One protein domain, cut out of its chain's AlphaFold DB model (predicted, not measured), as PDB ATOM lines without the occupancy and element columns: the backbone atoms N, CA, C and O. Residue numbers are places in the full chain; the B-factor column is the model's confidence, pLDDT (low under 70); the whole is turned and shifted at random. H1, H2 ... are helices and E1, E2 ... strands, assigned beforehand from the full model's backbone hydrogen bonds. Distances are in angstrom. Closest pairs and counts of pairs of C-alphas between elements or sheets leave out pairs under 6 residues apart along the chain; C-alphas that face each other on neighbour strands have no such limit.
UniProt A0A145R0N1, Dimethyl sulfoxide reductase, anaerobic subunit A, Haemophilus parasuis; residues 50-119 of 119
ATOM      1  N   ALA A  50     -35.306 -38.094 -24.468       63.72
ATOM      2  CA  ALA A  50     -34.732 -36.881 -24.996       63.72
ATOM      3  C   ALA A  50     -35.788 -36.308 -25.927       63.72
ATOM      4  O   ALA A  50     -36.164 -36.939 -26.917       63.72
ATOM      5  N   ASN A  51     -36.355 -35.185 -25.494       76.25
ATOM      6  CA  ASN A  51     -37.482 -34.548 -26.140       76.25
ATOM      7  C   ASN A  51     -37.042 -34.178 -27.559       76.25
ATOM      8  O   ASN A  51     -36.116 -33.386 -27.741       76.25
ATOM      9  N   GLU A  52     -37.640 -34.831 -28.552       83.00
ATOM     10  CA  GLU A  52     -37.339 -34.577 -29.953       83.00
ATOM     11  C   GLU A  52     -37.838 -33.177 -30.312       83.00
ATOM     12  O   GLU A  52     -39.030 -32.876 -30.239       83.00
ATOM     13  N   LYS A  53     -36.905 -32.296 -30.669       89.44
ATOM     14  CA  LYS A  53     -37.196 -30.917 -31.040       89.44
ATOM     15  C   LYS A  53     -37.382 -30.823 -32.547       89.44
ATOM     16  O   LYS A  53     -36.466 -31.130 -33.309       89.44
ATOM     17  N   LEU A  54     -38.523 -30.289 -32.968       89.62
ATOM     18  CA  LEU A  54     -38.764 -29.937 -34.364       89.62
ATOM     19  C   LEU A  54     -38.168 -28.555 -34.672       89.62
ATOM     20  O   LEU A  54     -38.533 -27.557 -34.049       89.62
ATOM     21  N   VAL A  55     -37.255 -28.485 -35.638       90.88
ATOM     22  CA  VAL A  55     -36.609 -27.245 -36.094       90.88
ATOM     23  C   VAL A  55     -36.876 -27.044 -37.581       90.88
ATOM     24  O   VAL A  55     -36.672 -27.951 -38.383       90.88
ATOM     25  N   TRP A  56     -37.301 -25.843 -37.962       90.62
ATOM     26  CA  TRP A  56     -37.506 -25.479 -39.362       90.62
ATOM     27  C   TRP A  56     -36.217 -24.957 -39.998       90.62
ATOM     28  O   TRP A  56     -35.473 -24.195 -39.382       90.62
ATOM     29  N   SER A  57     -35.957 -25.370 -41.234       89.00
ATOM     30  CA  SER A  57     -34.800 -24.945 -42.025       89.00
ATOM     31  C   SER A  57     -35.120 -24.994 -43.522       89.00
ATOM     32  O   SER A  57     -36.225 -25.364 -43.915       89.00
ATOM     33  N   ALA A  58     -34.164 -24.623 -44.371       87.88
ATOM     34  CA  ALA A  58     -34.317 -24.615 -45.820       87.88
ATOM     35  C   ALA A  58     -33.193 -25.399 -46.512       87.88
ATOM     36  O   ALA A  58     -32.043 -25.396 -46.071       87.88
ATOM     37  N   CYS A  59     -33.500 -26.063 -47.630       84.31
ATOM     38  CA  CYS A  59     -32.489 -26.784 -48.410       84.31
ATOM     39  C   CYS A  59     -31.612 -25.818 -49.226       84.31
ATOM     40  O   CYS A  59     -32.025 -25.367 -50.293       84.31
ATOM     41  N   THR A  60     -30.392 -25.523 -48.774       82.75
ATOM     42  CA  THR A  60     -29.478 -24.582 -49.457       82.75
ATOM     43  C   THR A  60     -28.785 -25.166 -50.689       82.75
ATOM     44  O   THR A  60     -28.468 -24.421 -51.608       82.75
ATOM     45  N   VAL A  61     -28.587 -26.485 -50.740       82.56
ATOM     46  CA  VAL A  61     -27.714 -27.133 -51.738       82.56
ATOM     47  C   VAL A  61     -28.433 -27.653 -52.981       82.56
ATOM     48  O   VAL A  61     -27.868 -27.624 -54.064       82.56
ATOM     49  N   ASN A  62     -29.667 -28.145 -52.844       77.12
ATOM     50  CA  ASN A  62     -30.399 -28.753 -53.962       77.12
ATOM     51  C   ASN A  62     -31.450 -27.797 -54.534       77.12
ATOM     52  O   ASN A  62     -31.719 -27.783 -55.730       77.12
ATOM     53  N   CYS A  63     -32.049 -26.979 -53.667       81.00
ATOM     54  CA  CYS A  63     -33.186 -26.135 -54.025       81.00
ATOM     55  C   CYS A  63     -32.980 -24.667 -53.640       81.00
ATOM     56  O   CYS A  63     -33.944 -23.907 -53.640       81.00
ATOM     57  N   HIS A  64     -31.744 -24.260 -53.326       83.50
ATOM     58  CA  HIS A  64     -31.369 -22.863 -53.084       83.50
ATOM     59  C   HIS A  64     -32.318 -22.135 -52.117       83.50
ATOM     60  O   HIS A  64     -32.838 -21.068 -52.426       83.50
ATOM     61  N   SER A  65     -32.583 -22.733 -50.955       82.19
ATOM     62  CA  SER A  65     -33.490 -22.254 -49.898       82.19
ATOM     63  C   SER A  65     -34.993 -22.240 -50.221       82.19
ATOM     64  O   SER A  65     -35.779 -21.770 -49.408       82.19
ATOM     65  N   ARG A  66     -35.428 -22.815 -51.352       84.06
ATOM     66  CA  ARG A  66     -36.854 -22.854 -51.732       84.06
ATOM     67  C   ARG A  66     -37.669 -23.970 -51.083       84.06
ATOM     68  O   ARG A  66     -38.882 -23.831 -50.996       84.06
ATOM     69  N   CYS A  67     -37.039 -25.062 -50.649       87.06
ATOM     70  CA  CYS A  67     -37.756 -26.145 -49.968       87.06
ATOM     71  C   CYS A  67     -37.687 -25.951 -48.449       87.06
ATOM     72  O   CYS A  67     -36.577 -26.068 -47.906       87.06
ATOM     73  N   PRO A  68     -38.820 -25.720 -47.762       86.94
ATOM     74  CA  PRO A  68     -38.881 -25.807 -46.310       86.94
ATOM     75  C   PRO A  68     -38.692 -27.260 -45.848       86.94
ATOM     76  O   PRO A  68     -39.252 -28.206 -46.408       86.94
ATOM     77  N   LEU A  69     -37.859 -27.430 -44.824       88.88
ATOM     78  CA  LEU A  69     -37.489 -28.705 -44.220       88.88
ATOM     79  C   LEU A  69     -37.781 -28.678 -42.722       88.88
ATOM     80  O   LEU A  69     -37.514 -27.686 -42.041       88.88
ATOM     81  N   ARG A  70     -38.258 -29.809 -42.204       89.81
ATOM     82  CA  ARG A  70     -38.488 -30.039 -40.777       89.81
ATOM     83  C   ARG A  70     -37.437 -31.007 -40.261       89.81
ATOM     84  O   ARG A  70     -37.421 -32.176 -40.631       89.81
ATOM     85  N   MET A  71     -36.520 -30.512 -39.449       89.62
ATOM     86  CA  MET A  71     -35.448 -31.300 -38.856       89.62
ATOM     87  C   MET A  71     -35.886 -31.763 -37.478       89.62
ATOM     88  O   MET A  71     -36.255 -30.949 -36.632       89.62
ATOM     89  N   HIS A  72     -35.813 -33.064 -37.253       89.06
ATOM     90  CA  HIS A  72     -36.041 -33.654 -35.948       89.06
ATOM     91  C   HIS A  72     -34.701 -33.780 -35.233       89.06
ATOM     92  O   HIS A  72     -33.809 -34.494 -35.696       89.06
ATOM     93  N   VAL A  73     -34.523 -33.014 -34.159       88.44
ATOM     94  CA  VAL A  73     -33.255 -32.871 -33.438       88.44
ATOM     95  C   VAL A  73     -33.385 -33.488 -32.055       88.44
ATOM     96  O   VAL A  73     -34.265 -33.117 -31.281       88.44
ATOM     97  N   GLN A  74     -32.472 -34.393 -31.726       86.56
ATOM     98  CA  GLN A  74     -32.366 -35.027 -30.418       86.56
ATOM     99  C   GLN A  74     -30.923 -34.867 -29.933       86.56
ATOM    100  O   GLN A  74     -29.988 -35.126 -30.689       86.56
ATOM    101  N   ASP A  75     -30.735 -34.353 -28.716       86.19
ATOM    102  CA  ASP A  75     -29.412 -34.122 -28.111       86.19
ATOM    103  C   ASP A  75     -28.452 -33.283 -28.980       86.19
ATOM    104  O   ASP A  75     -27.248 -33.515 -29.047       86.19
ATOM    105  N   GLY A  76     -29.001 -32.292 -29.694       85.94
ATOM    106  CA  GLY A  76     -28.239 -31.423 -30.599       85.94
ATOM    107  C   GLY A  76     -27.855 -32.070 -31.936       85.94
ATOM    108  O   GLY A  76     -27.248 -31.406 -32.775       85.94
ATOM    109  N   VAL A  77     -28.245 -33.325 -32.172       85.06
ATOM    110  CA  VAL A  77     -27.999 -34.060 -33.415       85.06
ATOM    111  C   VAL A  77     -29.296 -34.190 -34.210       85.06
ATOM    112  O   VAL A  77     -30.341 -34.565 -33.681       85.06
ATOM    113  N   ILE A  78     -29.246 -33.888 -35.509       88.06
ATOM    114  CA  ILE A  78     -30.382 -34.109 -36.413       88.06
ATOM    115  C   ILE A  78     -30.533 -35.616 -36.601       88.06
ATOM    116  O   ILE A  78     -29.625 -36.253 -37.128       88.06
ATOM    117  N   LYS A  79     -31.665 -36.192 -36.201       87.31
ATOM    118  CA  LYS A  79     -31.967 -37.623 -36.325       87.31
ATOM    119  C   LYS A  79     -32.496 -37.968 -37.713       87.31
ATOM    120  O   LYS A  79     -32.051 -38.928 -38.340       87.31
ATOM    121  N   TYR A  80     -33.415 -37.156 -38.216       84.44
ATOM    122  CA  TYR A  80     -33.907 -37.228 -39.584       84.44
ATOM    123  C   TYR A  80     -34.506 -35.886 -39.998       84.44
ATOM    124  O   TYR A  80     -34.736 -34.990 -39.184       84.44
ATOM    125  N   VAL A  81     -34.708 -35.741 -41.300       87.31
ATOM    126  CA  VAL A  81     -35.248 -34.532 -41.911       87.31
ATOM    127  C   VAL A  81     -36.486 -34.928 -42.689       87.31
ATOM    128  O   VAL A  81     -36.445 -35.900 -43.429       87.31
ATOM    129  N   GLU A  82     -37.570 -34.184 -42.543       86.25
ATOM    130  CA  GLU A  82     -38.800 -34.347 -43.306       86.25
ATOM    131  C   GLU A  82     -39.014 -33.156 -44.240       86.25
ATOM    132  O   GLU A  82     -38.581 -32.036 -43.959       86.25
ATOM    133  N   THR A  83     -39.704 -33.393 -45.355       86.94
ATOM    134  CA  THR A  83     -40.224 -32.296 -46.177       86.94
ATOM    135  C   THR A  83     -41.406 -31.635 -45.472       86.94
ATOM    136  O   THR A  83     -42.098 -32.271 -44.670       86.94
ATOM    137  N   ASP A  84     -41.650 -30.362 -45.774       86.31
ATOM    138  CA  ASP A  84     -42.913 -29.733 -45.411       86.31
ATOM    139  C   ASP A  84     -44.094 -30.452 -46.079       86.31
ATOM    140  O   ASP A  84     -44.030 -30.834 -47.252       86.31
ATOM    141  N   ASN A  85     -45.151 -30.649 -45.294       83.06
ATOM    142  CA  ASN A  85     -46.381 -31.326 -45.681       83.06
ATOM    143  C   ASN A  85     -47.639 -30.557 -45.249       83.06
ATOM    144  O   ASN A  85     -48.724 -31.130 -45.276       83.06
ATOM    145  N   LEU A  86     -47.509 -29.300 -44.812       83.81
ATOM    146  CA  LEU A  86     -48.630 -28.551 -44.242       83.81
ATOM    147  C   LEU A  86     -49.592 -27.983 -45.293       83.81
ATOM    148  O   LEU A  86     -50.760 -27.776 -44.976       83.81
ATOM    149  N   GLY A  87     -49.143 -27.734 -46.526       80.12
ATOM    150  CA  GLY A  87     -50.030 -27.269 -47.591       80.12
ATOM    151  C   GLY A  87     -50.531 -28.360 -48.524       80.12
ATOM    152  O   GLY A  87     -49.996 -29.470 -48.590       80.12
ATOM    153  N   LEU A  88     -51.563 -28.005 -49.284       79.38
ATOM    154  CA  LEU A  88     -52.083 -28.806 -50.386       79.38
ATOM    155  C   LEU A  88     -51.147 -28.671 -51.590       79.38
ATOM    156  O   LEU A  88     -50.657 -27.583 -51.874       79.38
ATOM    157  N   ASP A  89     -50.875 -29.780 -52.273       79.25
ATOM    158  CA  ASP A  89     -50.026 -29.817 -53.466       79.25
ATOM    159  C   ASP A  89     -50.888 -30.098 -54.703       79.25
ATOM    160  O   ASP A  89     -50.923 -31.210 -55.224       79.25
ATOM    161  N   ASN A  90     -51.667 -29.094 -55.111       82.88
ATOM    162  CA  ASN A  90     -52.639 -29.216 -56.200       82.88
ATOM    163  C   ASN A  90     -52.107 -28.559 -57.466       82.88
ATOM    164  O   ASN A  90     -52.042 -27.332 -57.490       82.88
ATOM    165  N   TYR A  91     -51.776 -29.350 -58.497       76.56
ATOM    166  CA  TYR A  91     -51.311 -28.866 -59.808       76.56
ATOM    167  C   TYR A  91     -52.344 -27.917 -60.475       76.56
ATOM    168  O   TYR A  91     -53.517 -28.265 -60.528       76.56
ATOM    169  N   GLY A  92     -51.947 -26.736 -60.975       77.50
ATOM    170  CA  GLY A  92     -52.831 -25.643 -61.434       77.50
ATOM    171  C   GLY A  92     -53.075 -24.452 -60.477       77.50
ATOM    172  O   GLY A  92     -53.197 -23.337 -60.973       77.50
ATOM    173  N   ASP A  93     -53.092 -24.648 -59.152       81.69
ATOM    174  CA  ASP A  93     -53.330 -23.576 -58.163       81.69
ATOM    175  C   ASP A  93     -52.042 -23.168 -57.409       81.69
ATOM    176  O   ASP A  93     -51.203 -22.421 -57.913       81.69
ATOM    177  N   PHE A  94     -51.853 -23.689 -56.190       73.69
ATOM    178  CA  PHE A  94     -50.721 -23.405 -55.308       73.69
ATOM    179  C   PHE A  94     -49.885 -24.674 -55.108       73.69
ATOM    180  O   PHE A  94     -50.172 -25.481 -54.227       73.69
ATOM    181  N   HIS A  95     -48.846 -24.870 -55.925       82.69
ATOM    182  CA  HIS A  95     -47.918 -26.002 -55.751       82.69
ATOM    183  C   HIS A  95     -46.930 -25.653 -54.665       82.69
ATOM    184  O   HIS A  95     -46.237 -24.633 -54.740       82.69
ATOM    185  N   GLN A  96     -46.840 -26.517 -53.665       78.31
ATOM    186  CA  GLN A  96     -45.817 -26.358 -52.653       78.31
ATOM    187  C   GLN A  96     -44.518 -26.990 -53.132       78.31
ATOM    188  O   GLN A  96     -44.469 -28.151 -53.528       78.31
ATOM    189  N   VAL A  97     -43.434 -26.217 -53.066       79.12
ATOM    190  CA  VAL A  97     -42.099 -26.709 -53.402       79.12
ATOM    191  C   VAL A  97     -41.642 -27.669 -52.300       79.12
ATOM    192  O   VAL A  97     -41.301 -27.249 -51.196       79.12
ATOM    193  N   ARG A  98     -41.627 -28.969 -52.602       80.62
ATOM    194  CA  ARG A  98     -41.215 -30.032 -51.670       80.62
ATOM    195  C   ARG A  98     -39.828 -30.558 -51.998       80.62
ATOM    196  O   ARG A  98     -39.381 -30.558 -53.146       80.62
ATOM    197  N   ALA A  99     -39.113 -31.018 -50.976       75.94
ATOM    198  CA  ALA A  99     -37.788 -31.589 -51.172       75.94
ATOM    199  C   ALA A  99     -37.894 -32.985 -51.801       75.94
ATOM    200  O   ALA A  99     -38.343 -33.936 -51.160       75.94
ATOM    201  N   TYR A 100     -37.428 -33.133 -53.043       63.88
ATOM    202  CA  TYR A 100     -37.347 -34.442 -53.682       63.88
ATOM    203  C   TYR A 100     -36.108 -35.208 -53.178       63.88
ATOM    204  O   TYR A 100     -34.960 -34.819 -53.373       63.88
ATOM    205  N   ARG A 101     -36.373 -36.313 -52.473       56.97
ATOM    206  CA  ARG A 101     -35.470 -37.446 -52.189       56.97
ATOM    207  C   ARG A 101     -34.069 -37.149 -51.608       56.97
ATOM    208  O   ARG A 101     -33.115 -37.842 -51.942       56.97
ATOM    209  N   LEU A 102     -33.951 -36.237 -50.640       53.00
ATOM    210  CA  LEU A 102     -32.757 -36.138 -49.767       53.00
ATOM    211  C   LEU A 102     -32.866 -36.974 -48.474       53.00
ATOM    212  O   LEU A 102     -31.861 -37.227 -47.811       53.00
ATOM    213  N   LEU A 103     -34.058 -37.490 -48.155       54.59
ATOM    214  CA  LEU A 103     -34.292 -38.336 -46.976       54.59
ATOM    215  C   LEU A 103     -33.489 -39.642 -46.989       54.59
ATOM    216  O   LEU A 103     -33.015 -40.075 -45.942       54.59
ATOM    217  N   ALA A 104     -33.302 -40.246 -48.167       51.41
ATOM    218  CA  ALA A 104     -32.615 -41.529 -48.295       51.41
ATOM    219  C   ALA A 104     -31.101 -41.413 -48.060       51.41
ATOM    220  O   ALA A 104     -30.514 -42.271 -47.403       51.41
ATOM    221  N   LEU A 105     -30.464 -40.336 -48.540       55.28
ATOM    222  CA  LEU A 105     -29.029 -40.137 -48.324       55.28
ATOM    223  C   LEU A 105     -28.739 -39.678 -46.892       55.28
ATOM    224  O   LEU A 105     -27.775 -40.145 -46.291       55.28
ATOM    225  N   PHE A 106     -29.597 -38.823 -46.323       57.75
ATOM    226  CA  PHE A 106     -29.444 -38.399 -44.934       57.75
ATOM    227  C   PHE A 106     -29.647 -39.573 -43.974       57.75
ATOM    228  O   PHE A 106     -28.840 -39.729 -43.070       57.75
ATOM    229  N   HIS A 107     -30.625 -40.461 -44.203       56.72
ATOM    230  CA  HIS A 107     -30.784 -41.678 -43.396       56.72
ATOM    231  C   HIS A 107     -29.553 -42.589 -43.443       56.72
ATOM    232  O   HIS A 107     -29.129 -43.061 -42.391       56.72
ATOM    233  N   LEU A 108     -28.957 -42.815 -44.623       52.06
ATOM    234  CA  LEU A 108     -27.769 -43.669 -44.774       52.06
ATOM    235  C   LEU A 108     -26.512 -43.048 -44.154       52.06
ATOM    236  O   LEU A 108     -25.720 -43.748 -43.520       52.06
ATOM    237  N   LEU A 109     -26.328 -41.735 -44.297       59.12
ATOM    238  CA  LEU A 109     -25.222 -41.027 -43.654       59.12
ATOM    239  C   LEU A 109     -25.419 -40.948 -42.137       59.12
ATOM    240  O   LEU A 109     -24.446 -41.134 -41.410       59.12
ATOM    241  N   ASN A 110     -26.652 -40.779 -41.648       57.66
ATOM    242  CA  ASN A 110     -26.932 -40.778 -40.214       57.66
ATOM    243  C   ASN A 110     -26.788 -42.151 -39.585       57.66
ATOM    244  O   ASN A 110     -26.217 -42.240 -38.506       57.66
ATOM    245  N   THR A 111     -27.239 -43.229 -40.233       57.53
ATOM    246  CA  THR A 111     -26.960 -44.575 -39.706       57.53
ATOM    247  C   THR A 111     -25.455 -44.787 -39.610       57.53
ATOM    248  O   THR A 111     -24.976 -45.205 -38.567       57.53
ATOM    249  N   ASN A 112     -24.676 -44.405 -40.622       55.06
ATOM    250  CA  ASN A 112     -23.216 -44.506 -40.548       55.06
ATOM    251  C   ASN A 112     -22.577 -43.570 -39.500       55.06
ATOM    252  O   ASN A 112     -21.591 -43.958 -38.875       55.06
ATOM    253  N   TYR A 113     -23.118 -42.370 -39.276       58.84
ATOM    254  CA  TYR A 113     -22.645 -41.430 -38.251       58.84
ATOM    255  C   TYR A 113     -22.949 -41.929 -36.832       58.84
ATOM    256  O   TYR A 113     -22.048 -42.003 -35.999       58.84
ATOM    257  N   GLN A 114     -24.181 -42.373 -36.577       52.44
ATOM    258  CA  GLN A 114     -24.602 -42.964 -35.301       52.44
ATOM    259  C   GLN A 114     -23.793 -44.233 -34.972       52.44
ATOM    260  O   GLN A 114     -23.417 -44.454 -33.826       52.44
ATOM    261  N   GLN A 115     -23.427 -45.030 -35.982       49.38
ATOM    262  CA  GLN A 115     -22.576 -46.219 -35.818       49.38
ATOM    263  C   GLN A 115     -21.085 -45.893 -35.586       49.38
ATOM    264  O   GLN A 115     -20.338 -46.763 -35.137       49.38
ATOM    265  N   ARG A 116     -20.626 -44.669 -35.894       49.59
ATOM    266  CA  ARG A 116     -19.260 -44.197 -35.584       49.59
ATOM    267  C   ARG A 116     -19.158 -43.493 -34.237       49.59
ATOM    268  O   ARG A 116     -18.113 -43.598 -33.616       49.59
ATOM    269  N   GLY A 117     -20.204 -42.796 -33.793       46.94
ATOM    270  CA  GLY A 117     -20.237 -42.158 -32.469       46.94
ATOM    271  C   GLY A 117     -20.396 -43.142 -31.302       46.94
ATOM    272  O   GLY A 117     -20.206 -42.755 -30.157       46.94
ATOM    273  N   ASN A 118     -20.739 -44.401 -31.594       51.84
ATOM    274  CA  ASN A 118     -20.932 -45.475 -30.617       51.84
ATOM    275  C   ASN A 118     -19.764 -46.491 -30.598       51.84
ATOM    276  O   ASN A 118     -19.943 -47.628 -30.161       51.84
ATOM    277  N   ARG A 119     -18.595 -46.106 -31.132       43.94
ATOM    278  CA  ARG A 119     -17.318 -46.829 -31.013       43.94
ATOM    279  C   ARG A 119     -16.314 -46.003 -30.229       43.94
ATOM    280  O   ARG A 119     -16.334 -44.766 -30.403       43.94
TER     281      ARG A 119
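AT A GLANCE: This is residues 50 to 119 of the 119 residues of the protein "Dimethyl sulfoxide reductase, anaerobic subunit A" of Haemophilus parasuis (UniProt A0A145R0N1). A small, strongly twisted sheet of three strands has one helix, H1, packed along its edge strand E3, and a long loop, residues 84 to 102, reaches away from the sheet as far as Gly 92 and folds back to the start of H1. The loop's tip and the far end of H1 lie at opposite ends of the longest axis. The printed part has 70 residues with three named strands and one named helix, in the order E1, E2, E3, H1; the sheet runs E1, E2, E3, all antiparallel, and the class is mixed, helices and strands. The whole is loose, with a radius of gyration of the C-alphas of 14.1 A, and the C-alphas span 51 by 24 by 17 A.

HOW THE PARTS SIT: The inner strand of the sheet is E2, residues 68 to 74. On one edge is E1, residues 53 to 58, which forms a hairpin with E2; the angle between their directions is 147 degrees. Across this pair N 55 and O 71 are 2.8 A apart and N 57 and O 69 are 2.9 A apart, both within hydrogen-bond range. The other edge strand is E3, residues 77 to 83, which forms a second hairpin with E2 at 151 degrees, with N 72 and O 80 at 2.9 A and N 79 and O 72 at 2.8 A, within hydrogen-bond range. Together the three strands form a meander, each strand the antiparallel neighbour of the one before. H1, residues 103 to 117, is on the sheet, with 20 pairs of C-alphas within 10 A, made with E3 by residues 103 to 114. The closest C-alphas of E3 and H1 are those of Val 81 and Leu 103, 6.4 A apart. In H1 every O i to N i+4 pair is within hydrogen-bond range.

IN THESE COORDINATES: E2 measures 19.5 A from C-alpha 68 to C-alpha 74, and E3 measures 17.8 A from C-alpha 77 to C-alpha 83. E1 begins at C-alpha 53 at (-37.196, -30.917, -31.040) and is 16.3 A long. H1 is 20.6 A long and ends at C-alpha 117 at (-20.237, -42.158, -32.469). The C-alpha of Gly 92, in the long loop, is at (-52.831, -25.643, -61.434).

THE WHOLE: The two C-alphas farthest apart are those of Gly 92 and Arg 119, 51.3 A; Arg 119 is the chain's last residue. The printed part has no cut. The link from E2 to E3 is tight with 2 residues, that from E1 to E2 is short with 9, and that from E3 to H1 is long with 19. The mean pLDDT of the printed part is 75.2; residue 50 and residues 100 to 119 are under 70, and H1 has a mean of 54 in this model.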